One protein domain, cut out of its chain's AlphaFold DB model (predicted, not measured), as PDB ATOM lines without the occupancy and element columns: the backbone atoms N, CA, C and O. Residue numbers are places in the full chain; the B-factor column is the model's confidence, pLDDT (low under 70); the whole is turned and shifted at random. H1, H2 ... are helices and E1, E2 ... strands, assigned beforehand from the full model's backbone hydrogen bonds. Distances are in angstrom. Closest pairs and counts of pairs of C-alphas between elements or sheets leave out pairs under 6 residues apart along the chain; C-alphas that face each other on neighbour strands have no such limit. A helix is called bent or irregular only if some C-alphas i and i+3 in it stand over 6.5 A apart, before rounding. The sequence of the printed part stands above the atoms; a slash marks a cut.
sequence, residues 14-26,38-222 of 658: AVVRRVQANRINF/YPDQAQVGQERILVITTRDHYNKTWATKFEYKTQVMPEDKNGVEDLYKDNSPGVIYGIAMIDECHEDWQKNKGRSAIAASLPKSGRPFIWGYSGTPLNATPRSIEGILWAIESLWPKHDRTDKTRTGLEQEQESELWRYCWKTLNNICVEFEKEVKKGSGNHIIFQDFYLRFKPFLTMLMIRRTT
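What this domain is: This is residues 14 to 26 and 38 to 222 of the 658 residues of the protein "Helicase C-terminal domain-containing protein" of Cadophora sp. DSE1049 (UniProt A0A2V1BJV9). A parallel pair of short strands, E3 and E4, lies in the middle with H4 and H5 packed over one face; the helical hairpin of H7 and H8 makes one end of the long axis, its tip, residues 193 to 200, sticking out. Toward the other end lie H2 and the strand hairpin of E1 and E2, with H1 separate from them. The printed part has 198 residues, with eight named helices and four named strands in the order H1 H2 E1 E2 E3 H3 H4 E4 H5 H6 H7 H8. It is mostly helix and only just loose, close to compact, with a radius of gyration of the C-alphas of 19.8 A and spans of 62 by 42 by 30 A.

How they stand to each other: H1, residues 14 to 21, is apart from the other named elements. H2, residues 55 to 65, is irregular, with C-alphas 60 and 63 7.7 A apart. E1, residues 68 to 72, and E2, residues 84 to 88, form an antiparallel hairpin, with N 70 and O 86 within hydrogen-bond range at 2.9 A. E3, residues 95 to 98, and E4, residues 125 to 128, are parallel neighbours, with N 96 and O 125 within range at 2.8 A. With H3, residues 101 to 104, and H4, residues 110 to 116, they make a strand-helix-strand unit, two parallel neighbours with helices between, its crossover right-handed. H3 and H4 touch only at the corner, their closest C-alphas, of Asp 104 and Gly 110, 5.7 A apart. H2 and H4 only just touch, with 3 pairs of C-alphas within 8 A, the closest being Arg 55 and Arg 111 at 5.9 A. H5, residues 138 to 151, is irregular, with C-alphas 140 and 143 7.3 A apart. H4 and H5 touch, their closest C-alphas those of Ala 116 and Ala 147 at 4.0 A. H7, residues 178 to 194, touches H5 with residues 178 to 185 alone, closest at the C-alphas of Trp 146 and Trp 178, 6.3 A, at a shallow tilt of 17 degrees, opposite ways. H7 and H8, residues 199 to 216, form a helical hairpin, closest at the C-alphas of Phe 188 and Phe 205, 6.6 A. H6, residues 172 to 176, is close to H8 but not clearly touching, the C-alphas of Tyr 176 and Phe 212 being 6.1 A apart. Every O i to N i+4 pair is within hydrogen-bond range in H1 and H7, against 3 of 7 in H2, where 1 of 8 O i to N i+3 pairs is, 2 of 3 in H4, 7 of 10 in H5, 12 of 14 in H8 and 0 of 1 in H6, where 2 of 2 O i to N i+3 pairs are; H3 is too short for an O i to N i+4 pair.

Where its parts are: H1 begins at C-alpha 14, (179.065, -18.050, 340.763). H5 is 22.3 A long, H7 24.0 A and H8 25.0 A, with a kink of 35 degrees near residue 208; H8 ends at C-alpha 216, (200.414, -48.577, 343.865).

The domain as a whole: The C-alphas farthest apart, of Ala 21 and Ser 196, are 63.5 A apart. Residues 27 to 37 are not printed, and C-alphas 26 and 38 are 15.8 A apart across the cut. The links E1 to E2 and H5 to H6 are long. The mean pLDDT of the printed part is 78.3, with 45 residues under 70, among them residues 38 to 47 and 70 to 90.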
ATOM      1  N   ALA A  14     178.320 -18.724 341.829       79.12
ATOM      2  CA  ALA A  14     179.065 -18.050 340.763       79.12
ATOM      3  C   ALA A  14     179.829 -19.026 339.848       79.12
ATOM      4  O   ALA A  14     179.869 -18.807 338.641       79.12
ATOM      5  N   VAL A  15     180.398 -20.099 340.407       78.56
ATOM      6  CA  VAL A  15     181.096 -21.141 339.639       78.56
ATOM      7  C   VAL A  15     180.080 -21.950 338.839       78.56
ATOM      8  O   VAL A  15     180.242 -22.095 337.635       78.56
ATOM      9  N   VAL A  16     178.971 -22.360 339.466       78.06
ATOM     10  CA  VAL A  16     177.871 -23.067 338.786       78.06
ATOM     11  C   VAL A  16     177.348 -22.282 337.586       78.06
ATOM     12  O   VAL A  16     177.275 -22.828 336.490       78.06
ATOM     13  N   ARG A  17     177.027 -20.994 337.768       78.06
ATOM     14  CA  ARG A  17     176.536 -20.134 336.678       78.06
ATOM     15  C   ARG A  17     177.550 -20.013 335.544       78.06
ATOM     16  O   ARG A  17     177.153 -20.020 334.386       78.06
ATOM     17  N   ARG A  18     178.841 -19.918 335.870       75.25
ATOM     18  CA  ARG A  18     179.919 -19.797 334.884       75.25
ATOM     19  C   ARG A  18     180.099 -21.082 334.069       75.25
ATOM     20  O   ARG A  18     180.095 -21.020 332.846       75.25
ATOM     21  N   VAL A  19     180.140 -22.242 334.727       71.81
ATOM     22  CA  VAL A  19     180.199 -23.556 334.055       71.81
ATOM     23  C   VAL A  19     178.977 -23.778 333.171       71.81
ATOM     24  O   VAL A  19     179.106 -24.200 332.028       71.81
ATOM     25  N   GLN A  20     177.785 -23.440 333.671       70.75
ATOM     26  CA  GLN A  20     176.541 -23.560 332.910       70.75
ATOM     27  C   GLN A  20     176.418 -22.555 331.757       70.75
ATOM     28  O   GLN A  20     175.608 -22.791 330.863       70.75
ATOM     29  N   ALA A  21     177.167 -21.447 331.772       63.03
ATOM     30  CA  ALA A  21     177.218 -20.481 330.673       63.03
ATOM     31  C   ALA A  21     178.169 -20.939 329.555       63.03
ATOM     32  O   ALA A  21     177.862 -20.764 328.379       63.03
ATOM     33  N   ASN A  22     179.273 -21.604 329.908       57.94
ATOM     34  CA  ASN A  22     180.248 -22.167 328.969       57.94
ATOM     35  C   ASN A  22     179.826 -23.556 328.457       57.94
ATOM     36  O   ASN A  22     180.629 -24.489 328.468       57.94
ATOM     37  N   ARG A  23     178.569 -23.708 328.004       57.38
ATOM     38  CA  ARG A  23     178.051 -24.940 327.372       57.38
ATOM     39  C   ARG A  23     178.784 -25.208 326.061       57.38
ATOM     40  O   ARG A  23     178.281 -24.930 324.976       57.38
ATOM     41  N   ILE A  24     179.997 -25.729 326.154       49.94
ATOM     42  CA  ILE A  24     180.699 -26.260 325.000       49.94
ATOM     43  C   ILE A  24     179.924 -27.513 324.600       49.94
ATOM     44  O   ILE A  24     179.801 -28.449 325.392       49.94
ATOM     45  N   ASN A  25     179.390 -27.513 323.376       43.31
ATOM     46  CA  ASN A  25     178.890 -28.702 322.696       43.31
ATOM     47  C   ASN A  25     180.064 -29.671 322.503       43.31
ATOM     48  O   ASN A  25     180.629 -29.787 321.417       43.31
ATOM     49  N   PHE A  26     180.464 -30.355 323.572       43.53
ATOM     50  CA  PHE A  26     181.341 -31.509 323.499       43.53
ATOM     51  C   PHE A  26     180.476 -32.672 323.024       43.53
ATOM     52  O   PHE A  26     180.089 -33.561 323.776       43.53
ATOM     53  N   TYR A  38     195.441 -39.135 326.699       47.69
ATOM     54  CA  TYR A  38     195.559 -37.742 326.274       47.69
ATOM     55  C   TYR A  38     196.789 -37.113 326.935       47.69
ATOM     56  O   TYR A  38     197.029 -37.385 328.112       47.69
ATOM     57  N   PRO A  39     197.543 -36.254 326.228       45.97
ATOM     58  CA  PRO A  39     198.566 -35.448 326.875       45.97
ATOM     59  C   PRO A  39     197.933 -34.621 328.004       45.97
ATOM     60  O   PRO A  39     196.878 -34.011 327.809       45.97
ATOM     61  N   ASP A  40     198.579 -34.627 329.173       50.88
ATOM     62  CA  ASP A  40     198.150 -33.985 330.427       50.88
ATOM     63  C   ASP A  40     198.231 -32.451 330.345       50.88
ATOM     64  O   ASP A  40     199.041 -31.789 330.995       50.88
ATOM     65  N   GLN A  41     197.447 -31.856 329.446       50.75
ATOM     66  CA  GLN A  41     197.416 -30.414 329.244       50.75
ATOM     67  C   GLN A  41     195.984 -29.934 329.033       50.75
ATOM     68  O   GLN A  41     195.263 -30.385 328.141       50.75
ATOM     69  N   ALA A  42     195.578 -28.973 329.866       52.59
ATOM     70  CA  ALA A  42     194.311 -28.276 329.688       52.59
ATOM     71  C   ALA A  42     194.312 -27.560 328.334       52.59
ATOM     72  O   ALA A  42     195.251 -26.832 328.009       52.59
ATOM     73  N   GLN A  43     193.244 -27.743 327.563       57.12
ATOM     74  CA  GLN A  43     193.088 -27.025 326.305       57.12
ATOM     75  C   GLN A  43     192.866 -25.535 326.580       57.12
ATOM     76  O   GLN A  43     192.301 -25.148 327.608       57.12
ATOM     77  N   VAL A  44     193.307 -24.686 325.652       49.03
ATOM     78  CA  VAL A  44     193.122 -23.233 325.743       49.03
ATOM     79  C   VAL A  44     191.630 -22.924 325.923       49.03
ATOM     80  O   VAL A  44     190.811 -23.299 325.088       49.03
ATOM     81  N   GLY A  45     191.279 -22.262 327.031       57.06
ATOM     82  CA  GLY A  45     189.894 -21.916 327.377       57.06
ATOM     83  C   GLY A  45     189.156 -22.909 328.288       57.06
ATOM     84  O   GLY A  45     188.011 -22.637 328.640       57.06
ATOM     85  N   GLN A  46     189.775 -24.018 328.715       64.00
ATOM     86  CA  GLN A  46     189.180 -24.916 329.716       64.00
ATOM     87  C   GLN A  46     189.316 -24.353 331.139       64.00
ATOM     88  O   GLN A  46     190.420 -24.100 331.626       64.00
ATOM     89  N   GLU A  47     188.187 -24.194 331.832       66.38
ATOM     90  CA  GLU A  47     188.161 -23.827 333.250       66.38
ATOM     91  C   GLU A  47     188.498 -25.026 334.147       66.38
ATOM     92  O   GLU A  47     188.071 -26.151 333.889       66.38
ATOM     93  N   ARG A  48     189.234 -24.777 335.238       74.44
ATOM     94  CA  ARG A  48     189.578 -25.787 336.251       74.44
ATOM     95  C   ARG A  48     188.839 -25.492 337.544       74.44
ATOM     96  O   ARG A  48     188.898 -24.370 338.048       74.44
ATOM     97  N   ILE A  49     188.150 -26.499 338.071       77.81
ATOM     98  CA  ILE A  49     187.277 -26.357 339.235       77.81
ATOM     99  C   ILE A  49     187.550 -27.502 340.198       77.81
ATOM    100  O   ILE A  49     187.607 -28.661 339.793       77.81
ATOM    101  N   LEU A  50     187.684 -27.162 341.477       83.44
ATOM    102  CA  LEU A  50     187.737 -28.126 342.564       83.44
ATOM    103  C   LEU A  50     186.333 -28.331 343.134       83.44
ATOM    104  O   LEU A  50     185.650 -27.370 343.480       83.44
ATOM    105  N   VAL A  51     185.918 -29.585 343.285       83.75
ATOM    106  CA  VAL A  51     184.644 -29.944 343.914       83.75
ATOM    107  C   VAL A  51     184.935 -30.829 345.114       83.75
ATOM    108  O   VAL A  51     185.480 -31.916 344.957       83.75
ATOM    109  N   ILE A  52     184.539 -30.383 346.306       84.69
ATOM    110  CA  ILE A  52     184.602 -31.188 347.529       84.69
ATOM    111  C   ILE A  52     183.177 -31.629 347.850       84.69
ATOM    112  O   ILE A  52     182.292 -30.799 348.041       84.69
ATOM    113  N   THR A  53     182.912 -32.931 347.900       83.00
ATOM    114  CA  THR A  53     181.547 -33.449 348.061       83.00
ATOM    115  C   THR A  53     181.524 -34.754 348.847       83.00
ATOM    116  O   THR A  53     182.540 -35.420 348.994       83.00
ATOM    117  N   THR A  54     180.346 -35.119 349.350       82.56
ATOM    118  CA  THR A  54     180.075 -36.442 349.923       82.56
ATOM    119  C   THR A  54     179.407 -37.345 348.889       82.56
ATOM    120  O   THR A  54     178.859 -36.850 347.895       82.56
ATOM    121  N   ARG A  55     179.405 -38.661 349.154       81.44
ATOM    122  CA  ARG A  55     178.736 -39.695 348.343       81.44
ATOM    123  C   ARG A  55     177.301 -39.298 347.983       81.44
ATOM    124  O   ARG A  55     176.942 -39.216 346.811       81.44
ATOM    125  N   ASP A  56     176.505 -38.971 348.999       79.31
ATOM    126  CA  ASP A  56     175.074 -38.710 348.822       79.31
ATOM    127  C   ASP A  56     174.807 -37.377 348.117       79.31
ATOM    128  O   ASP A  56     173.853 -37.247 347.348       79.31
ATOM    129  N   HIS A  57     175.649 -36.370 348.366       81.19
ATOM    130  CA  HIS A  57     175.466 -35.048 347.777       81.19
ATOM    131  C   HIS A  57     175.876 -35.020 346.302       81.19
ATOM    132  O   HIS A  57     175.227 -34.340 345.504       81.19
ATOM    133  N   TYR A  58     176.899 -35.789 345.921       82.69
ATOM    134  CA  TYR A  58     177.388 -35.840 344.545       82.69
ATOM    135  C   TYR A  58     176.296 -36.307 343.572       82.69
ATOM    136  O   TYR A  58     175.929 -35.552 342.668       82.69
ATOM    137  N   ASN A  59     175.713 -37.483 343.835       70.31
ATOM    138  CA  ASN A  59     174.694 -38.098 342.977       70.31
ATOM    139  C   ASN A  59     173.388 -37.297 342.954       70.31
ATOM    140  O   ASN A  59     172.791 -37.104 341.901       70.31
ATOM    141  N   LYS A  60     172.932 -36.803 344.112       71.12
ATOM    142  CA  LYS A  60     171.631 -36.120 344.196       71.12
ATOM    143  C   LYS A  60     171.651 -34.699 343.641       71.12
ATOM    144  O   LYS A  60     170.593 -34.184 343.292       71.12
ATOM    145  N   THR A  61     172.805 -34.023 343.624       73.69
ATOM    146  CA  THR A  61     172.805 -32.561 343.443       73.69
ATOM    147  C   THR A  61     173.909 -31.971 342.584       73.69
ATOM    148  O   THR A  61     173.706 -30.863 342.087       73.69
ATOM    149  N   TRP A  62     175.076 -32.606 342.453       78.31
ATOM    150  CA  TRP A  62     176.210 -31.976 341.774       78.31
ATOM    151  C   TRP A  62     176.348 -32.445 340.331       78.31
ATOM    152  O   TRP A  62     176.240 -31.617 339.432       78.31
ATOM    153  N   ALA A  63     176.534 -33.749 340.111       76.25
ATOM    154  CA  ALA A  63     176.738 -34.307 338.772       76.25
ATOM    155  C   ALA A  63     175.546 -34.006 337.844       76.25
ATOM    156  O   ALA A  63     175.712 -33.462 336.754       76.25
ATOM    157  N   THR A  64     174.329 -34.200 338.357       75.56
ATOM    158  CA  THR A  64     173.074 -34.009 337.617       75.56
ATOM    159  C   THR A  64     172.823 -32.572 337.147       75.56
ATOM    160  O   THR A  64     172.085 -32.365 336.188       75.56
ATOM    161  N   LYS A  65     173.438 -31.549 337.764       77.50
ATOM    162  CA  LYS A  65     173.283 -30.136 337.343       77.50
ATOM    163  C   LYS A  65     173.984 -29.801 336.034       77.50
ATOM    164  O   LYS A  65     173.692 -28.755 335.444       77.50
ATOM    165  N   PHE A  66     174.944 -30.631 335.652       74.81
ATOM    166  CA  PHE A  66     175.731 -30.466 334.440       74.81
ATOM    167  C   PHE A  66     175.391 -31.524 333.396       74.81
ATOM    168  O   PHE A  66     175.848 -31.416 332.263       74.81
ATOM    169  N   GLU A  67     174.521 -32.478 333.742       75.75
ATOM    170  CA  GLU A  67     173.973 -33.417 332.782       75.75
ATOM    171  C   GLU A  67     173.072 -32.716 331.762       75.75
ATOM    172  O   GLU A  67     172.230 -31.877 332.099       75.75
ATOM    173  N   TYR A  68     173.218 -33.085 330.493       72.75
ATOM    174  CA  TYR A  68     172.319 -32.650 329.431       72.75
ATOM    175  C   TYR A  68     171.965 -33.802 328.500       72.75
ATOM    176  O   TYR A  68     172.769 -34.694 328.241       72.75
ATOM    177  N   LYS A  69     170.743 -33.764 327.961       72.44
ATOM    178  CA  LYS A  69     170.286 -34.754 326.983       72.44
ATOM    179  C   LYS A  69     171.051 -34.570 325.679       72.44
ATOM    180  O   LYS A  69     170.965 -33.508 325.065       72.44
ATOM    181  N   THR A  70     171.749 -35.607 325.241       67.19
ATOM    182  CA  THR A  70     172.426 -35.643 323.945       67.19
ATOM    183  C   THR A  70     172.078 -36.924 323.194       67.19
ATOM    184  O   THR A  70     171.558 -37.879 323.770       67.19
ATOM    185  N   GLN A  71     172.343 -36.936 321.889       64.81
ATOM    186  CA  GLN A  71     172.338 -38.165 321.103       64.81
ATOM    187  C   GLN A  71     173.700 -38.845 321.258       64.81
ATOM    188  O   GLN A  71     174.732 -38.260 320.915       64.81
ATOM    189  N   VAL A  72     173.694 -40.057 321.804       58.16
ATOM    190  CA  VAL A  72     174.885 -40.865 322.076       58.16
ATOM    191  C   VAL A  72     174.945 -42.011 321.073       58.16
ATOM    192  O   VAL A  72     173.925 -42.639 320.787       58.16
ATOM    193  N   MET A  73     176.135 -42.270 320.517       58.09
ATOM    194  CA  MET A  73     176.386 -43.516 319.786       58.09
ATOM    195  C   MET A  73     176.753 -44.614 320.793       58.09
ATOM    196  O   MET A  73     177.611 -44.363 321.642       58.09
ATOM    197  N   PRO A  74     176.147 -45.811 320.707       54.06
ATOM    198  CA  PRO A  74     176.545 -46.961 321.514       54.06
ATOM    199  C   PRO A  74     178.051 -47.241 321.392       54.06
ATOM    200  O   PRO A  74     178.602 -47.122 320.299       54.06
ATOM    201  N   GLU A  75     178.715 -47.645 322.489       51.56
ATOM    202  CA  GLU A  75     180.173 -47.916 322.517       51.56
ATOM    203  C   GLU A  75     180.625 -48.965 321.473       51.56
ATOM    204  O   GLU A  75     181.799 -48.971 321.093       51.56
ATOM    205  N   ASP A  76     179.685 -49.784 320.983       53.16
ATOM    206  CA  ASP A  76     179.908 -50.979 320.162       53.16
ATOM    207  C   ASP A  76     179.457 -50.820 318.693       53.16
ATOM    208  O   ASP A  76     179.514 -51.780 317.923       53.16
ATOM    209  N   LYS A  77     178.960 -49.640 318.286       53.69
ATOM    210  CA  LYS A  77     178.384 -49.424 316.946       53.69
ATOM    211  C   LYS A  77     178.948 -48.181 316.253       53.69
ATOM    212  O   LYS A  77     179.133 -47.137 316.868       53.69
ATOM    213  N   ASN A  78     179.163 -48.290 314.939       53.50
ATOM    214  CA  ASN A  78     179.786 -47.246 314.108       53.50
ATOM    215  C   ASN A  78     178.788 -46.469 313.220       53.50
ATOM    216  O   ASN A  78     179.202 -45.597 312.455       53.50
ATOM    217  N   GLY A  79     177.491 -46.789 313.282       51.97
ATOM    218  CA  GLY A  79     176.453 -46.223 312.417       51.97
ATOM    219  C   GLY A  79     175.672 -45.073 313.059       51.97
ATOM    220  O   GLY A  79     175.320 -45.121 314.234       51.97
ATOM    221  N   VAL A  80     175.343 -44.048 312.267       54.34
ATOM    222  CA  VAL A  80     174.523 -42.893 312.696       54.34
ATOM    223  C   VAL A  80     173.073 -43.297 313.021       54.34
ATOM    224  O   VAL A  80     172.387 -42.588 313.751       54.34
ATOM    225  N   GLU A  81     172.623 -44.446 312.519       57.09
ATOM    226  CA  GLU A  81     171.260 -44.968 312.690       57.09
ATOM    227  C   GLU A  81     170.981 -45.523 314.100       57.09
ATOM    228  O   GLU A  81     169.826 -45.683 314.478       57.09
ATOM    229  N   ASP A  82     172.019 -45.739 314.915       58.84
ATOM    230  CA  ASP A  82     171.918 -46.312 316.266       58.84
ATOM    231  C   ASP A  82     171.972 -45.266 317.395       58.84
ATOM    232  O   ASP A  82     172.166 -45.602 318.566       58.84
ATOM    233  N   LEU A  83     171.829 -43.980 317.062       62.88
ATOM    234  CA  LEU A  83     171.839 -42.895 318.043       62.88
ATOM    235  C   LEU A  83     170.631 -42.994 318.986       62.88
ATOM    236  O   LEU A  83     169.483 -42.879 318.556       62.88
ATOM    237  N   TYR A  84     170.886 -43.098 320.290       64.56
ATOM    238  CA  TYR A  84     169.849 -43.029 321.321       64.56
ATOM    239  C   TYR A  84     170.017 -41.774 322.183       64.56
ATOM    240  O   TYR A  84     171.071 -41.136 322.202       64.56
ATOM    241  N   LYS A  85     168.940 -41.357 322.858       69.31
ATOM    242  CA  LYS A  85     168.984 -40.208 323.771       69.31
ATOM    243  C   LYS A  85     169.497 -40.668 325.130       69.31
ATOM    244  O   LYS A  85     168.856 -41.513 325.747       69.31
ATOM    245  N   ASP A  86     170.576 -40.056 325.598       67.44
ATOM    246  CA  ASP A  86     171.140 -40.299 326.928       67.44
ATOM    247  C   ASP A  86     171.550 -38.986 327.610       67.44
ATOM    248  O   ASP A  86     171.663 -37.935 326.963       67.44
ATOM    249  N   ASN A  87     171.779 -39.042 328.919       69.06
ATOM    250  CA  ASN A  87     172.343 -37.937 329.682       69.06
ATOM    251  C   ASN A  87     173.871 -37.935 329.531       69.06
ATOM    252  O   ASN A  87     174.561 -38.845 329.981       69.06
ATOM    253  N   SER A  88     174.422 -36.881 328.929       68.19
ATOM    254  CA  SER A  88     175.863 -36.633 328.947       68.19
ATOM    255  C   SER A  88     176.232 -35.818 330.183       68.19
ATOM    256  O   SER A  88     175.578 -34.808 330.422       68.19
ATOM    257  N   PRO A  89     177.286 -36.185 330.931       64.25
ATOM    258  CA  PRO A  89     177.663 -35.575 332.213       64.25
ATOM    259  C   PRO A  89     178.070 -34.097 332.131       64.25
ATOM    260  O   PRO A  89     178.173 -33.443 333.162       64.25
ATOM    261  N   GLY A  90     178.346 -33.566 330.938       66.25
ATOM    262  CA  GLY A  90     178.685 -32.159 330.686       66.25
ATOM    263  C   GLY A  90     179.902 -31.578 331.414       66.25
ATOM    264  O   GLY A  90     180.258 -30.425 331.173       66.25
ATOM    265  N   VAL A  91     180.581 -32.380 332.235       72.44
ATOM    266  CA  VAL A  91     181.863 -32.099 332.881       72.44
ATOM    267  C   VAL A  91     182.860 -33.217 332.578       72.44
ATOM    268  O   VAL A  91     182.493 -34.385 332.455       72.44
ATOM    269  N   ILE A  92     184.133 -32.842 332.453       73.44
ATOM    270  CA  ILE A  92     185.259 -33.755 332.238       73.44
ATOM    271  C   ILE A  92     186.081 -33.789 333.526       73.44
ATOM    272  O   ILE A  92     186.461 -32.739 334.046       73.44
ATOM    273  N   TYR A  93     186.365 -34.987 334.030       76.88
ATOM    274  CA  TYR A  93     187.155 -35.175 335.243       76.88
ATOM    275  C   TYR A  93     188.622 -35.384 334.871       76.88
ATOM    276  O   TYR A  93     188.942 -36.312 334.136       76.88
ATOM    277  N   GLY A  94     189.506 -34.519 335.376       77.31
ATOM    278  CA  GLY A  94     190.958 -34.687 335.226       77.31
ATOM    279  C   GLY A  94     191.574 -35.518 336.351       77.31
ATOM    280  O   GLY A  94     192.374 -36.411 336.105       77.31
ATOM    281  N   ILE A  95     191.172 -35.256 337.595       85.25
ATOM    282  CA  ILE A  95     191.619 -36.001 338.776       85.25
ATOM    283  C   ILE A  95     190.398 -36.257 339.655       85.25
ATOM    284  O   ILE A  95     189.586 -35.353 339.861       85.25
ATOM    285  N   ALA A  96     190.274 -37.471 340.178       88.25
ATOM    286  CA  ALA A  96     189.300 -37.821 341.197       88.25
ATOM    287  C   ALA A  96     190.011 -38.455 342.392       88.25
ATOM    288  O   ALA A  96     190.933 -39.253 342.253       88.25
ATOM    289  N   MET A  97     189.594 -38.051 343.583       90.81
ATOM    290  CA  MET A  97     190.271 -38.388 344.826       90.81
ATOM    291  C   MET A  97     189.254 -38.936 345.816       90.81
ATOM    292  O   MET A  97     188.162 -38.379 345.952       90.81
ATOM    293  N   ILE A  98     189.620 -39.995 346.528       90.38
ATOM    294  CA  ILE A  98     188.857 -40.520 347.657       90.38
ATOM    295  C   ILE A  98     189.675 -40.262 348.918       90.38
ATOM    296  O   ILE A  98     190.708 -40.893 349.129       90.38
ATOM    297  N   ASP A  99     189.220 -39.316 349.736       86.75
ATOM    298  CA  ASP A  99     189.761 -39.110 351.082       86.75
ATOM    299  C   ASP A  99     189.292 -40.232 352.016       86.75
ATOM    300  O   ASP A  99     188.196 -40.759 351.817       86.75
ATOM    301  N   GLU A 100     190.117 -40.607 352.993       84.19
ATOM    302  CA  GLU A 100     189.957 -41.787 353.859       84.19
ATOM    303  C   GLU A 100     189.483 -43.042 353.096       84.19
ATOM    304  O   GLU A 100     188.502 -43.698 353.452       84.19
ATOM    305  N   CYS A 101     190.175 -43.376 352.001       86.75
ATOM    306  CA  CYS A 101     189.756 -44.432 351.070       86.75
ATOM    307  C   CYS A 101     189.636 -45.832 351.696       86.75
ATOM    308  O   CYS A 101     188.914 -46.674 351.168       86.75
ATOM    309  N   HIS A 102     190.302 -46.061 352.829       83.44
ATOM    310  CA  HIS A 102     190.283 -47.321 353.564       83.44
ATOM    311  C   HIS A 102     188.927 -47.628 354.225       83.44
ATOM    312  O   HIS A 102     188.686 -48.771 354.595       83.44
ATOM    313  N   GLU A 103     188.037 -46.641 354.382       79.19
ATOM    314  CA  GLU A 103     186.696 -46.857 354.942       79.19
ATOM    315  C   GLU A 103     185.740 -47.536 353.943       79.19
ATOM    316  O   GLU A 103     184.904 -48.336 354.346       79.19
ATOM    317  N   ASP A 104     185.879 -47.250 352.640       79.31
ATOM    318  CA  ASP A 104     185.042 -47.794 351.553       79.31
ATOM    319  C   ASP A 104     185.894 -48.635 350.588       79.31
ATOM    320  O   ASP A 104     185.925 -48.410 349.374       79.31
ATOM    321  N   TRP A 105     186.634 -49.597 351.137       82.50
ATOM    322  CA  TRP A 105     187.600 -50.383 350.370       82.50
ATOM    323  C   TRP A 105     186.971 -51.438 349.461       82.50
ATOM    324  O   TRP A 105     187.648 -51.966 348.587       82.50
ATOM    325  N   GLN A 106     185.699 -51.779 349.643       86.75
ATOM    326  CA  GLN A 106     185.065 -52.822 348.845       86.75
ATOM    327  C   GLN A 106     184.850 -52.366 347.398       86.75
ATOM    328  O   GLN A 106     184.479 -51.220 347.117       86.75
ATOM    329  N   LYS A 107     185.044 -53.295 346.461       87.31
ATOM    330  CA  LYS A 107     184.773 -53.094 345.037       87.31
ATOM    331  C   LYS A 107     183.304 -52.725 344.794       87.31
ATOM    332  O   LYS A 107     182.402 -53.382 345.306       87.31
ATOM    333  N   ASN A 108     183.071 -51.717 343.948       84.56
ATOM    334  CA  ASN A 108     181.736 -51.264 343.527       84.56
ATOM    335  C   ASN A 108     180.788 -50.885 344.677       84.56
ATOM    336  O   ASN A 108     179.569 -50.956 344.524       84.56
ATOM    337  N   LYS A 109     181.322 -50.419 345.807       86.12
ATOM    338  CA  LYS A 109     180.514 -49.960 346.942       86.12
ATOM    339  C   LYS A 109     180.933 -48.573 347.418       86.12
ATOM    340  O   LYS A 109     182.042 -48.113 347.171       86.12
ATOM    341  N   GLY A 110     180.016 -47.868 348.077       86.94
ATOM    342  CA  GLY A 110     180.306 -46.562 348.676       86.94
ATOM    343  C   GLY A 110     180.927 -45.551 347.699       86.94
ATOM    344  O   GLY A 110     180.428 -45.351 346.589       86.94
ATOM    345  N   ARG A 111     182.008 -44.886 348.125       88.56
ATOM    346  CA  ARG A 111     182.763 -43.932 347.291       88.56
ATOM    347  C   ARG A 111     183.497 -44.593 346.118       88.56
ATOM    348  O   ARG A 111     183.635 -43.949 345.077       88.56
ATOM    349  N   SER A 112     183.926 -45.853 346.243       87.56
ATOM    350  CA  SER A 112     184.649 -46.557 345.173       87.56
ATOM    351  C   SER A 112     183.762 -46.785 343.943       87.56
ATOM    352  O   SER A 112     184.210 -46.580 342.817       87.56
ATOM    353  N   ALA A 113     182.475 -47.093 344.149       89.44
ATOM    354  CA  ALA A 113     181.479 -47.219 343.079       89.44
ATOM    355  C   ALA A 113     181.305 -45.919 342.283       89.44
ATOM    356  O   ALA A 113     181.205 -45.929 341.056       89.44
ATOM    357  N   ILE A 114     181.276 -44.783 342.988       89.00
ATOM    358  CA  ILE A 114     181.164 -43.467 342.354       89.00
ATOM    359  C   ILE A 114     182.401 -43.196 341.502       89.00
ATOM    360  O   ILE A 114     182.262 -42.811 340.348       89.00
ATOM    361  N   ALA A 115     183.599 -43.432 342.042       89.06
ATOM    362  CA  ALA A 115     184.840 -43.240 341.295       89.06
ATOM    363  C   ALA A 115     184.915 -44.153 340.057       89.06
ATOM    364  O   ALA A 115     185.256 -43.684 338.977       89.06
ATOM    365  N   ALA A 116     184.526 -45.425 340.189       88.31
ATOM    366  CA  ALA A 116     184.520 -46.396 339.093       88.31
ATOM    367  C   ALA A 116     183.490 -46.083 337.991       88.31
ATOM    368  O   ALA A 116     183.674 -46.494 336.847       88.31
ATOM    369  N   SER A 117     182.414 -45.362 338.321       85.50
ATOM    370  CA  SER A 117     181.353 -44.965 337.382       85.50
ATOM    371  C   SER A 117     181.547 -43.570 336.788       85.50
ATOM    372  O   SER A 117     180.691 -43.100 336.034       85.50
ATOM    373  N   LEU A 118     182.662 -42.894 337.098       82.50
ATOM    374  CA  LEU A 118     182.948 -41.598 336.502       82.50
ATOM    375  C   LEU A 118     183.016 -41.704 334.971       82.50
ATOM    376  O   LEU A 118     183.459 -42.715 334.422       82.50
ATOM    377  N   PRO A 119     182.611 -40.644 334.255       74.75
ATOM    378  CA  PRO A 119     182.697 -40.623 332.805       74.75
ATOM    379  C   PRO A 119     184.118 -40.924 332.321       74.75
ATOM    380  O   PRO A 119     185.069 -40.235 332.685       74.75
ATOM    381  N   LYS A 120     184.254 -41.904 331.421       69.69
ATOM    382  CA  LYS A 120     185.540 -42.246 330.783       69.69
ATOM    383  C   LYS A 120     186.111 -41.091 329.948       69.69
ATOM    384  O   LYS A 120     187.289 -41.095 329.599       69.69
ATOM    385  N   SER A 121     185.286 -40.099 329.603       62.50
ATOM    386  CA  SER A 121     185.717 -38.872 328.933       62.50
ATOM    387  C   SER A 121     186.729 -38.125 329.804       62.50
ATOM    388  O   SER A 121     186.384 -37.651 330.884       62.50
ATOM    389  N   GLY A 122     187.968 -38.015 329.324       62.44
ATOM    390  CA  GLY A 122     189.077 -37.392 330.053       62.44
ATOM    391  C   GLY A 122     189.882 -38.338 330.942       62.44
ATOM    392  O   GLY A 122     190.999 -37.972 331.275       62.44
ATOM    393  N   ARG A 123     189.365 -39.547 331.238       71.19
ATOM    394  CA  ARG A 123     190.023 -40.613 332.022       71.19
ATOM    395  C   ARG A 123     190.712 -40.069 333.285       71.19
ATOM    396  O   ARG A 123     191.933 -39.926 333.290       71.19
ATOM    397  N   PRO A 124     189.945 -39.737 334.337       79.81
ATOM    398  CA  PRO A 124     190.514 -39.081 335.503       79.81
ATOM    399  C   PRO A 124     191.585 -39.937 336.173       79.81
ATOM    400  O   PRO A 124     191.400 -41.140 336.361       79.81
ATOM    401  N   PHE A 125     192.662 -39.295 336.621       85.38
ATOM    402  CA  PHE A 125     193.596 -39.923 337.547       85.38
ATOM    403  C   PHE A 125     192.888 -40.180 338.873       85.38
ATOM    404  O   PHE A 125     192.374 -39.244 339.492       85.38
ATOM    405  N   ILE A 126     192.863 -41.436 339.310       90.25
ATOM    406  CA  ILE A 126     192.236 -41.829 340.569       90.25
ATOM    407  C   ILE A 126     193.294 -41.899 341.665       90.25
ATOM    408  O   ILE A 126     194.291 -42.602 341.525       90.25
ATOM    409  N   TRP A 127     193.048 -41.205 342.774       91.88
ATOM    410  CA  TRP A 127     193.887 -41.247 343.969       91.88
ATOM    411  C   TRP A 127     193.072 -41.641 345.198       91.88
ATOM    412  O   TRP A 127     191.959 -41.158 345.405       91.88
ATOM    413  N   GLY A 128     193.647 -42.491 346.044       91.56
ATOM    414  CA  GLY A 128     193.154 -42.748 347.393       91.56
ATOM    415  C   GLY A 128     194.078 -42.104 348.417       91.56
ATOM    416  O   GLY A 128     195.286 -42.331 348.373       91.56
ATOM    417  N   TYR A 129     193.521 -41.328 349.343       90.44
ATOM    418  CA  TYR A 129     194.250 -40.810 350.496       90.44
ATOM    419  C   TYR A 129     193.792 -41.531 351.751       90.44
ATOM    420  O   TYR A 129     192.602 -41.715 351.983       90.44
ATOM    421  N   SER A 130     194.752 -41.959 352.561       86.25
ATOM    422  CA  SER A 130     194.486 -42.554 353.862       86.25
ATOM    423  C   SER A 130     195.722 -42.409 354.740       86.25
ATOM    424  O   SER A 130     196.837 -42.678 354.288       86.25
ATOM    425  N   GLY A 131     195.528 -42.003 355.997       80.50
ATOM    426  CA  GLY A 131     196.588 -42.071 357.009       80.50
ATOM    427  C   GLY A 131     196.867 -43.507 357.473       80.50
ATOM    428  O   GLY A 131     197.963 -43.813 357.936       80.50
ATOM    429  N   THR A 132     195.888 -44.396 357.307       77.56
ATOM    430  CA  THR A 132     195.899 -45.797 357.747       77.56
ATOM    431  C   THR A 132     195.370 -46.696 356.622       77.56
ATOM    432  O   THR A 132     194.262 -47.221 356.711       77.56
ATOM    433  N   PRO A 133     196.110 -46.834 355.501       80.31
ATOM    434  CA  PRO A 133     195.603 -47.462 354.279       80.31
ATOM    435  C   PRO A 133     195.360 -48.968 354.396       80.31
ATOM    436  O   PRO A 133     194.627 -49.498 353.576       80.31
ATOM    437  N   LEU A 134     195.959 -49.649 355.377       82.81
ATOM    438  CA  LEU A 134     195.766 -51.070 355.667       82.81
ATOM    439  C   LEU A 134     195.403 -51.176 357.151       82.81
ATOM    440  O   LEU A 134     196.249 -50.894 357.994       82.81
ATOM    441  N   ASN A 135     194.143 -51.489 357.457       69.19
ATOM    442  CA  ASN A 135     193.642 -51.521 358.835       69.19
ATOM    443  C   ASN A 135     193.376 -52.966 359.283       69.19
ATOM    444  O   ASN A 135     194.246 -53.611 359.850       69.19
ATOM    445  N   ALA A 136     192.208 -53.513 358.938       66.12
ATOM    446  CA  ALA A 136     191.828 -54.877 359.313       66.12
ATOM    447  C   ALA A 136     192.101 -55.925 358.219       66.12
ATOM    448  O   ALA A 136     192.080 -57.122 358.490       66.12
ATOM    449  N   THR A 137     192.303 -55.496 356.968       78.31
ATOM    450  CA  THR A 137     192.442 -56.405 355.821       78.31
ATOM    451  C   THR A 137     193.366 -55.826 354.747       78.31
ATOM    452  O   THR A 137     193.308 -54.619 354.475       78.31
ATOM    453  N   PRO A 138     194.185 -56.657 354.073       82.88
ATOM    454  CA  PRO A 138     194.955 -56.231 352.904       82.88
ATOM    455  C   PRO A 138     194.076 -55.778 351.730       82.88
ATOM    456  O   PRO A 138     194.541 -55.041 350.862       82.88
ATOM    457  N   ARG A 139     192.780 -56.122 351.733       88.06
ATOM    458  CA  ARG A 139     191.804 -55.642 350.744       88.06
ATOM    459  C   ARG A 139     191.518 -54.148 350.819       88.06
ATOM    460  O   ARG A 139     190.815 -53.624 349.963       88.06
ATOM    461  N   SER A 140     192.072 -53.438 351.797       85.12
ATOM    462  CA  SER A 140     191.820 -52.008 352.000       85.12
ATOM    463  C   SER A 140     192.137 -51.129 350.766       85.12
ATOM    464  O   SER A 140     191.620 -50.020 350.655       85.12
ATOM    465  N   ILE A 141     192.941 -51.618 349.810       89.06
ATOM    466  CA  ILE A 141     193.256 -50.933 348.539       89.06
ATOM    467  C   ILE A 141     192.353 -51.334 347.354       89.06
ATOM    468  O   ILE A 141     192.426 -50.715 346.291       89.06
ATOM    469  N   GLU A 142     191.499 -52.351 347.515       90.88
ATOM    470  CA  GLU A 142     190.718 -52.985 346.440       90.88
ATOM    471  C   GLU A 142     189.787 -51.989 345.734       90.88
ATOM    472  O   GLU A 142     189.715 -51.965 344.508       90.88
ATOM    473  N   GLY A 143     189.111 -51.123 346.486       90.12
ATOM    474  CA  GLY A 143     188.139 -50.173 345.950       90.12
ATOM    475  C   GLY A 143     188.781 -49.120 345.049       90.12
ATOM    476  O   GLY A 143     188.232 -48.787 344.000       90.12
ATOM    477  N   ILE A 144     189.968 -48.632 345.423       91.31
ATOM    478  CA  ILE A 144     190.740 -47.686 344.605       91.31
ATOM    479  C   ILE A 144     191.285 -48.379 343.364       91.31
ATOM    480  O   ILE A 144     191.124 -47.853 342.263       91.31
ATOM    481  N   LEU A 145     191.870 -49.567 343.528       92.19
ATOM    482  CA  LEU A 145     192.382 -50.353 342.410       92.19
ATOM    483  C   LEU A 145     191.276 -50.650 341.391       92.19
ATOM    484  O   LEU A 145     191.451 -50.442 340.194       92.19
ATOM    485  N   TRP A 146     190.094 -51.035 341.864       92.50
ATOM    486  CA  TRP A 146     188.949 -51.272 340.998       92.50
ATOM    487  C   TRP A 146     188.495 -50.016 340.245       92.50
ATOM    488  O   TRP A 146     188.147 -50.105 339.066       92.50
ATOM    489  N   ALA A 147     188.493 -48.849 340.892       90.94
ATOM    490  CA  ALA A 147     188.156 -47.594 340.225       90.94
ATOM    491  C   ALA A 147     189.181 -47.232 339.136       90.94
ATOM    492  O   ALA A 147     188.780 -46.830 338.044       90.94
ATOM    493  N   ILE A 148     190.477 -47.444 339.398       90.25
ATOM    494  CA  ILE A 148     191.548 -47.293 338.398       90.25
ATOM    495  C   ILE A 148     191.285 -48.221 337.205       90.25
ATOM    496  O   ILE A 148     191.263 -47.779 336.059       90.25
ATOM    497  N   GLU A 149     191.022 -49.498 337.468       89.56
ATOM    498  CA  GLU A 149     190.829 -50.500 336.420       89.56
ATOM    499  C   GLU A 149     189.553 -50.337 335.604       89.56
ATOM    500  O   GLU A 149     189.552 -50.600 334.401       89.56
ATOM    501  N   SER A 150     188.467 -49.902 336.241       87.12
ATOM    502  CA  SER A 150     187.182 -49.665 335.572       87.12
ATOM    503  C   SER A 150     187.275 -48.545 334.538       87.12
ATOM    504  O   SER A 150     186.559 -48.553 333.536       87.12
ATOM    505  N   LEU A 151     188.175 -47.591 334.780       84.19
ATOM    506  CA  LEU A 151     188.436 -46.458 333.900       84.19
ATOM    507  C   LEU A 151     189.623 -46.698 332.956       84.19
ATOM    508  O   LEU A 151     189.863 -45.874 332.065       84.19
ATOM    509  N   TRP A 152     190.336 -47.821 333.103       85.50
ATOM    510  CA  TRP A 152     191.446 -48.189 332.227       85.50
ATOM    511  C   TRP A 152     190.940 -48.527 330.816       85.50
ATOM    512  O   TRP A 152     189.939 -49.238 330.665       85.50
ATOM    513  N   PRO A 153     191.603 -48.040 329.752       79.38
ATOM    514  CA  PRO A 153     191.203 -48.344 328.385       79.38
ATOM    515  C   PRO A 153     191.287 -49.838 328.064       79.38
ATOM    516  O   PRO A 153     192.300 -50.477 328.305       79.38
ATOM    517  N   LYS A 154     190.238 -50.380 327.442       79.19
ATOM    518  CA  LYS A 154     190.285 -51.717 326.839       79.19
ATOM    519  C   LYS A 154     190.882 -51.657 325.438       79.19
ATOM    520  O   LYS A 154     190.451 -50.822 324.637       79.19
ATOM    521  N   HIS A 155     191.805 -52.571 325.154       78.06
ATOM    522  CA  HIS A 155     192.283 -52.834 323.800       78.06
ATOM    523  C   HIS A 155     191.212 -53.595 323.003       78.06
ATOM    524  O   HIS A 155     190.829 -53.173 321.914       78.06
ATOM    525  N   ASP A 156     190.663 -54.667 323.582       80.19
ATOM    526  CA  ASP A 156     189.529 -55.415 323.040       80.19
ATOM    527  C   ASP A 156     188.256 -55.112 323.841       80.19
ATOM    528  O   ASP A 156     188.084 -55.519 324.995       80.19
ATOM    529  N   ARG A 157     187.344 -54.373 323.208       73.25
ATOM    530  CA  ARG A 157     186.058 -53.983 323.801       73.25
ATOM    531  C   ARG A 157     185.022 -55.101 323.778       73.25
ATOM    532  O   ARG A 157     184.087 -55.057 324.573       73.25
ATOM    533  N   THR A 158     185.183 -56.089 322.900       77.94
ATOM    534  CA  THR A 158     184.251 -57.219 322.802       77.94
ATOM    535  C   THR A 158     184.389 -58.159 324.001       77.94
ATOM    536  O   THR A 158     183.411 -58.772 324.434       77.94
ATOM    537  N   ASP A 159     185.574 -58.190 324.615       79.31
ATOM    538  CA  ASP A 159     185.838 -58.916 325.848       79.31
ATOM    539  C   ASP A 159     185.208 -58.217 327.066       79.31
ATOM    540  O   ASP A 159     185.718 -57.239 327.633       79.31
ATOM    541  N   LYS A 160     184.073 -58.763 327.511       81.00
ATOM    542  CA  LYS A 160     183.346 -58.318 328.709       81.00
ATOM    543  C   LYS A 160     183.909 -58.887 330.016       81.00
ATOM    544  O   LYS A 160     183.471 -58.470 331.084       81.00
ATOM    545  N   THR A 161     184.867 -59.811 329.952       81.94
ATOM    546  CA  THR A 161     185.356 -60.587 331.106       81.94
ATOM    547  C   THR A 161     186.622 -60.017 331.745       81.94
ATOM    548  O   THR A 161     186.836 -60.192 332.950       81.94
ATOM    549  N   ARG A 162     187.452 -59.320 330.959       83.31
ATOM    550  CA  ARG A 162     188.691 -58.669 331.416       83.31
ATOM    551  C   ARG A 162     188.550 -57.148 331.488       83.31
ATOM    552  O   ARG A 162     187.838 -56.553 330.675       83.31
ATOM    553  N   THR A 163     189.190 -56.514 332.470       86.50
ATOM    554  CA  THR A 163     189.360 -55.050 332.541       86.50
ATOM    555  C   THR A 163     190.369 -54.578 331.494       86.50
ATOM    556  O   THR A 163     191.049 -55.386 330.865       86.50
ATOM    557  N   GLY A 164     190.465 -53.263 331.279       83.50
ATOM    558  CA  GLY A 164     191.498 -52.719 330.398       83.50
ATOM    559  C   GLY A 164     192.906 -53.045 330.898       83.50
ATOM    560  O   GLY A 164     193.749 -53.457 330.111       83.50
ATOM    561  N   LEU A 165     193.128 -52.946 332.213       87.75
ATOM    562  CA  LEU A 165     194.422 -53.240 332.827       87.75
ATOM    563  C   LEU A 165     194.811 -54.717 332.666       87.75
ATOM    564  O   LEU A 165     195.973 -55.028 332.448       87.75
ATOM    565  N   GLU A 166     193.841 -55.634 332.710       87.81
ATOM    566  CA  GLU A 166     194.068 -57.062 332.432       87.81
ATOM    567  C   GLU A 166     194.420 -57.356 330.962       87.81
ATOM    568  O   GLU A 166     194.950 -58.424 330.652       87.81
ATOM    569  N   GLN A 167     194.079 -56.448 330.046       86.06
ATOM    570  CA  GLN A 167     194.410 -56.551 328.624       86.06
ATOM    571  C   GLN A 167     195.715 -55.822 328.271       86.06
ATOM    572  O   GLN A 167     196.167 -55.924 327.133       86.06
ATOM    573  N   GLU A 168     196.307 -55.091 329.216       82.94
ATOM    574  CA  GLU A 168     197.522 -54.306 329.016       82.94
ATOM    575  C   GLU A 168     198.730 -55.236 328.838       82.94
ATOM    576  O   GLU A 168     199.181 -55.874 329.786       82.94
ATOM    577  N   GLN A 169     199.248 -55.337 327.612       76.56
ATOM    578  CA  GLN A 169     200.366 -56.232 327.278       76.56
ATOM    579  C   GLN A 169     201.691 -55.496 327.049       76.56
ATOM    580  O   GLN A 169     202.740 -56.133 327.043       76.56
ATOM    581  N   GLU A 170     201.662 -54.171 326.874       77.38
ATOM    582  CA  GLU A 170     202.865 -53.368 326.605       77.38
ATOM    583  C   GLU A 170     203.705 -53.119 327.867       77.38
ATOM    584  O   GLU A 170     204.896 -52.825 327.782       77.38
ATOM    585  N   SER A 171     203.101 -53.265 329.048       78.75
ATOM    586  CA  SER A 171     203.757 -53.101 330.346       78.75
ATOM    587  C   SER A 171     203.518 -54.309 331.249       78.75
ATOM    588  O   SER A 171     202.646 -55.137 330.998       78.75
ATOM    589  N   GLU A 172     204.245 -54.395 332.364       85.19
ATOM    590  CA  GLU A 172     203.995 -55.416 333.392       85.19
ATOM    591  C   GLU A 172     202.837 -55.055 334.343       85.19
ATOM    592  O   GLU A 172     202.604 -55.756 335.331       85.19
ATOM    593  N   LEU A 173     202.087 -53.980 334.062       85.81
ATOM    594  CA  LEU A 173     201.056 -53.465 334.966       85.81
ATOM    595  C   LEU A 173     199.867 -54.418 335.151       85.81
ATOM    596  O   LEU A 173     199.250 -54.413 336.217       85.81
ATOM    597  N   TRP A 174     199.580 -55.283 334.170       87.12
ATOM    598  CA  TRP A 174     198.510 -56.287 334.252       87.12
ATOM    599  C   TRP A 174     198.661 -57.237 335.453       87.12
ATOM    600  O   TRP A 174     197.668 -57.762 335.965       87.12
ATOM    601  N   ARG A 175     199.896 -57.430 335.947       89.56
ATOM    602  CA  ARG A 175     200.191 -58.251 337.133       89.56
ATOM    603  C   ARG A 175     199.545 -57.685 338.400       89.56
ATOM    604  O   ARG A 175     199.239 -58.446 339.314       89.56
ATOM    605  N   TYR A 176     199.295 -56.376 338.433       91.25
ATOM    606  CA  TYR A 176     198.768 -55.649 339.589       91.25
ATOM    607  C   TYR A 176     197.256 -55.406 339.520       91.25
ATOM    608  O   TYR A 176     196.756 -54.467 340.134       91.25
ATOM    609  N   CYS A 177     196.514 -56.242 338.788       92.19
ATOM    610  CA  CYS A 177     195.061 -56.138 338.705       92.19
ATOM    611  C   CYS A 177     194.332 -56.691 339.948       92.19
ATOM    612  O   CYS A 177     194.866 -57.465 340.751       92.19
ATOM    613  N   TRP A 178     193.057 -56.336 340.074       90.69
ATOM    614  CA  TRP A 178     192.197 -56.615 341.212       90.69
ATOM    615  C   TRP A 178     191.951 -58.110 341.363       90.69
ATOM    616  O   TRP A 178     191.796 -58.574 342.484       90.69
ATOM    617  N   LYS A 179     191.927 -58.879 340.261       90.31
ATOM    618  CA  LYS A 179     191.763 -60.341 340.320       90.31
ATOM    619  C   LYS A 179     192.962 -60.984 341.004       90.31
ATOM    620  O   LYS A 179     192.775 -61.810 341.894       90.31
ATOM    621  N   THR A 180     194.172 -60.569 340.632       91.50
ATOM    622  CA  THR A 180     195.407 -61.041 341.264       91.50
ATOM    623  C   THR A 180     195.448 -60.641 342.737       91.50
ATOM    624  O   THR A 180     195.658 -61.504 343.587       91.50
ATOM    625  N   LEU A 181     195.148 -59.373 343.054       92.25
ATOM    626  CA  LEU A 181     195.028 -58.906 344.439       92.25
ATOM    627  C   LEU A 181     194.013 -59.746 345.227       92.25
ATOM    628  O   LEU A 181     194.320 -60.242 346.307       92.25
ATOM    629  N   ASN A 182     192.813 -59.932 344.676       91.44
ATOM    630  CA  ASN A 182     191.740 -60.680 345.313       91.44
ATOM    631  C   ASN A 182     192.163 -62.122 345.603       91.44
ATOM    632  O   ASN A 182     191.890 -62.605 346.694       91.44
ATOM    633  N   ASN A 183     192.849 -62.795 344.679       91.56
ATOM    634  CA  ASN A 183     193.334 -64.158 344.903       91.56
ATOM    635  C   ASN A 183     194.315 -64.218 346.082       91.56
ATOM    636  O   ASN A 183     194.128 -65.029 346.988       91.56
ATOM    637  N   ILE A 184     195.292 -63.303 346.116       91.50
ATOM    638  CA  ILE A 184     196.267 -63.189 347.210       91.50
ATOM    639  C   ILE A 184     195.548 -62.921 348.547       91.50
ATOM    640  O   ILE A 184     195.826 -63.579 349.550       91.50
ATOM    641  N   CYS A 185     194.578 -62.000 348.570       89.94
ATOM    642  CA  CYS A 185     193.805 -61.690 349.773       89.94
ATOM    643  C   CYS A 185     192.906 -62.851 350.224       89.94
ATOM    644  O   CYS A 185     192.833 -63.111 351.420       89.94
ATOM    645  N   VAL A 186     192.240 -63.564 349.307       88.81
ATOM    646  CA  VAL A 186     191.409 -64.737 349.641       88.81
ATOM    647  C   VAL A 186     192.256 -65.833 350.277       88.81
ATOM    648  O   VAL A 186     191.823 -66.442 351.254       88.81
ATOM    649  N   GLU A 187     193.439 -66.115 349.729       87.62
ATOM    650  CA  GLU A 187     194.361 -67.099 350.301       87.62
ATOM    651  C   GLU A 187     194.800 -66.693 351.706       87.62
ATOM    652  O   GLU A 187     194.644 -67.473 352.640       87.62
ATOM    653  N   PHE A 188     195.240 -65.447 351.884       86.19
ATOM    654  CA  PHE A 188     195.608 -64.930 353.198       86.19
ATOM    655  C   PHE A 188     194.460 -65.005 354.206       86.19
ATOM    656  O   PHE A 188     194.637 -65.499 355.313       86.19
ATOM    657  N   GLU A 189     193.257 -64.579 353.822       84.69
ATOM    658  CA  GLU A 189     192.076 -64.628 354.686       84.69
ATOM    659  C   GLU A 189     191.699 -66.060 355.073       84.69
ATOM    660  O   GLU A 189     191.241 -66.286 356.194       84.69
ATOM    661  N   LYS A 190     191.883 -67.032 354.171       83.56
ATOM    662  CA  LYS A 190     191.702 -68.456 354.483       83.56
ATOM    663  C   LYS A 190     192.718 -68.925 355.521       83.56
ATOM    664  O   LYS A 190     192.334 -69.645 356.436       83.56
ATOM    665  N   GLU A 191     193.975 -68.514 355.409       81.50
ATOM    666  CA  GLU A 191     195.036 -68.898 356.350       81.50
ATOM    667  C   GLU A 191     194.876 -68.224 357.716       81.50
ATOM    668  O   GLU A 191     194.950 -68.896 358.744       81.50
ATOM    669  N   VAL A 192     194.528 -66.934 357.751       78.25
ATOM    670  CA  VAL A 192     194.188 -66.220 358.994       78.25
ATOM    671  C   VAL A 192     193.022 -66.902 359.712       78.25
ATOM    672  O   VAL A 192     193.071 -67.091 360.924       78.25
ATOM    673  N   LYS A 193     191.994 -67.339 358.972       75.19
ATOM    674  CA  LYS A 193     190.848 -68.069 359.544       75.19
ATOM    675  C   LYS A 193     191.210 -69.433 360.118       75.19
ATOM    676  O   LYS A 193     190.530 -69.886 361.032       75.19
ATOM    677  N   LYS A 194     192.261 -70.086 359.619       77.94
ATOM    678  CA  LYS A 194     192.755 -71.343 360.201       77.94
ATOM    679  C   LYS A 194     193.432 -71.132 361.557       77.94
ATOM    680  O   LYS A 194     193.612 -72.110 362.271       77.94
ATOM    681  N   GLY A 195     193.820 -69.900 361.898       69.62
ATOM    682  CA  GLY A 195     194.451 -69.578 363.181       69.62
ATOM    683  C   GLY A 195     195.820 -70.233 363.386       69.62
ATOM    684  O   GLY A 195     196.282 -70.320 364.514       69.62
ATOM    685  N   SER A 196     196.471 -70.706 362.318       67.25
ATOM    686  CA  SER A 196     197.722 -71.474 362.405       67.25
ATOM    687  C   SER A 196     198.933 -70.638 362.828       67.25
ATOM    688  O   SER A 196     199.956 -71.212 363.187       67.25
ATOM    689  N   GLY A 197     198.852 -69.303 362.734       66.94
ATOM    690  CA  GLY A 197     199.957 -68.396 363.066       66.94
ATOM    691  C   GLY A 197     201.232 -68.641 362.247       66.94
ATOM    692  O   GLY A 197     202.313 -68.239 362.661       66.94
ATOM    693  N   ASN A 198     201.139 -69.332 361.107       79.19
ATOM    694  CA  ASN A 198     202.314 -69.816 360.393       79.19
ATOM    695  C   ASN A 198     203.086 -68.663 359.725       79.19
ATOM    696  O   ASN A 198     202.672 -68.122 358.696       79.19
ATOM    697  N   HIS A 199     204.251 -68.337 360.288       79.62
ATOM    698  CA  HIS A 199     205.130 -67.275 359.800       79.62
ATOM    699  C   HIS A 199     205.604 -67.476 358.352       79.62
ATOM    700  O   HIS A 199     205.779 -66.493 357.638       79.62
ATOM    701  N   ILE A 200     205.755 -68.719 357.882       84.38
ATOM    702  CA  ILE A 200     206.175 -69.015 356.502       84.38
ATOM    703  C   ILE A 200     205.080 -68.602 355.516       84.38
ATOM    704  O   ILE A 200     205.357 -67.980 354.494       84.38
ATOM    705  N   ILE A 201     203.822 -68.898 355.849       83.19
ATOM    706  CA  ILE A 201     202.662 -68.520 355.035       83.19
ATOM    707  C   ILE A 201     202.505 -66.998 355.008       83.19
ATOM    708  O   ILE A 201     202.239 -66.418 353.954       83.19
ATOM    709  N   PHE A 202     202.702 -66.339 356.154       84.19
ATOM    710  CA  PHE A 202     202.696 -64.879 356.213       84.19
ATOM    711  C   PHE A 202     203.801 -64.275 355.338       84.19
ATOM    712  O   PHE A 202     203.540 -63.333 354.592       84.19
ATOM    713  N   GLN A 203     205.013 -64.832 355.390       87.38
ATOM    714  CA  GLN A 203     206.140 -64.372 354.583       87.38
ATOM    715  C   GLN A 203     205.880 -64.549 353.082       87.38
ATOM    716  O   GLN A 203     206.136 -63.628 352.309       87.38
ATOM    717  N   ASP A 204     205.326 -65.691 352.663       88.88
ATOM    718  CA  ASP A 204     204.918 -65.925 351.273       88.88
ATOM    719  C   ASP A 204     203.866 -64.903 350.812       88.88
ATOM    720  O   ASP A 204     204.030 -64.251 349.775       88.88
ATOM    721  N   PHE A 205     202.816 -64.695 351.614       91.00
ATOM    722  CA  PHE A 205     201.816 -63.666 351.341       91.00
ATOM    723  C   PHE A 205     202.461 -62.280 351.217       91.00
ATOM    724  O   PHE A 205     202.193 -61.564 350.253       91.00
ATOM    725  N   TYR A 206     203.331 -61.908 352.159       89.94
ATOM    726  CA  TYR A 206     204.012 -60.617 352.159       89.94
ATOM    727  C   TYR A 206     204.853 -60.429 350.893       89.94
ATOM    728  O   TYR A 206     204.772 -59.374 350.269       89.94
ATOM    729  N   LEU A 207     205.598 -61.446 350.451       92.44
ATOM    730  CA  LEU A 207     206.396 -61.383 349.222       92.44
ATOM    731  C   LEU A 207     205.535 -61.213 347.963       92.44
ATOM    732  O   LEU A 207     205.949 -60.515 347.038       92.44
ATOM    733  N   ARG A 208     204.327 -61.789 347.929       92.75
ATOM    734  CA  ARG A 208     203.375 -61.622 346.815       92.75
ATOM    735  C   ARG A 208     202.607 -60.301 346.871       92.75
ATOM    736  O   ARG A 208     202.270 -59.742 345.829       92.75
ATOM    737  N   PHE A 209     202.348 -59.783 348.069       92.62
ATOM    738  CA  PHE A 209     201.590 -58.551 348.288       92.62
ATOM    739  C   PHE A 209     202.462 -57.288 348.224       92.62
ATOM    740  O   PHE A 209     202.027 -56.263 347.701       92.62
ATOM    741  N   LYS A 210     203.718 -57.350 348.679       92.50
ATOM    742  CA  LYS A 210     204.678 -56.231 348.663       92.50
ATOM    743  C   LYS A 210     204.806 -55.558 347.285       92.50
ATOM    744  O   LYS A 210     204.759 -54.330 347.262       92.50
ATOM    745  N   PRO A 211     204.885 -56.285 346.151       92.81
ATOM    746  CA  PRO A 211     204.904 -55.681 344.821       92.81
ATOM    747  C   PRO A 211     203.710 -54.756 344.533       92.81
ATOM    748  O   PRO A 211     203.889 -53.716 343.902       92.81
ATOM    749  N   PHE A 212     202.507 -55.089 345.025       92.25
ATOM    750  CA  PHE A 212     201.338 -54.209 344.903       92.25
ATOM    751  C   PHE A 212     201.541 -52.915 345.683       92.25
ATOM    752  O   PHE A 212     201.252 -51.838 345.166       92.25
ATOM    753  N   LEU A 213     202.066 -53.004 346.907       90.81
ATOM    754  CA  LEU A 213     202.333 -51.829 347.735       90.81
ATOM    755  C   LEU A 213     203.392 -50.929 347.096       90.81
ATOM    756  O   LEU A 213     203.182 -49.726 347.001       90.81
ATOM    757  N   THR A 214     204.488 -51.495 346.591       90.69
ATOM    758  CA  THR A 214     205.550 -50.711 345.943       90.69
ATOM    759  C   THR A 214     205.100 -50.064 344.636       90.69
ATOM    760  O   THR A 214     205.590 -48.991 344.299       90.69
ATOM    761  N   MET A 215     204.179 -50.698 343.903       90.06
ATOM    762  CA  MET A 215     203.687 -50.179 342.625       90.06
ATOM    763  C   MET A 215     202.574 -49.136 342.798       90.06
ATOM    764  O   MET A 215     202.528 -48.152 342.064       90.06
ATOM    765  N   LEU A 216     201.659 -49.348 343.752       89.00
ATOM    766  CA  LEU A 216     200.414 -48.577 343.865       89.00
ATOM    767  C   LEU A 216     200.394 -47.584 345.033       89.00
ATOM    768  O   LEU A 216     199.497 -46.742 345.092       89.00
ATOM    769  N   MET A 217     201.330 -47.674 345.982       90.56
ATOM    770  CA  MET A 217     201.287 -46.897 347.219       90.56
ATOM    771  C   MET A 217     202.558 -46.081 347.433       90.56
ATOM    772  O   MET A 217     203.679 -46.561 347.307       90.56
ATOM    773  N   ILE A 218     202.364 -44.835 347.863       90.75
ATOM    774  CA  ILE A 218     203.421 -44.002 348.431       90.75
ATOM    775  C   ILE A 218     203.067 -43.776 349.896       90.75
ATOM    776  O   ILE A 218     202.040 -43.173 350.203       90.75
ATOM    777  N   ARG A 219     203.929 -44.235 350.805       86.62
ATOM    778  CA  ARG A 219     203.793 -44.011 352.248       86.62
ATOM    779  C   ARG A 219     205.069 -43.388 352.792       86.62
ATOM    780  O   ARG A 219     206.168 -43.784 352.422       86.62
ATOM    781  N   ARG A 220     204.909 -42.391 353.660       84.88
ATOM    782  CA  ARG A 220     205.991 -41.759 354.421       84.88
ATOM    783  C   ARG A 220     205.526 -41.603 355.861       84.88
ATOM    784  O   ARG A 220     204.356 -41.309 356.100       84.88
ATOM    785  N   THR A 221     206.436 -41.802 356.794       79.19
ATOM    786  CA  THR A 221     206.254 -41.599 358.232       79.19
ATOM    787  C   THR A 221     207.016 -40.353 358.681       79.19
ATOM    788  O   THR A 221     207.768 -39.749 357.911       79.19
ATOM    789  N   THR A 222     206.818 -39.942 359.931       71.62
ATOM    790  CA  THR A 222     207.587 -38.853 360.560       71.62
ATOM    791  C   THR A 222     209.083 -39.150 360.594       71.62
ATOM    792  O   THR A 222     209.891 -38.235 360.447       71.62
TER     793      THR A 222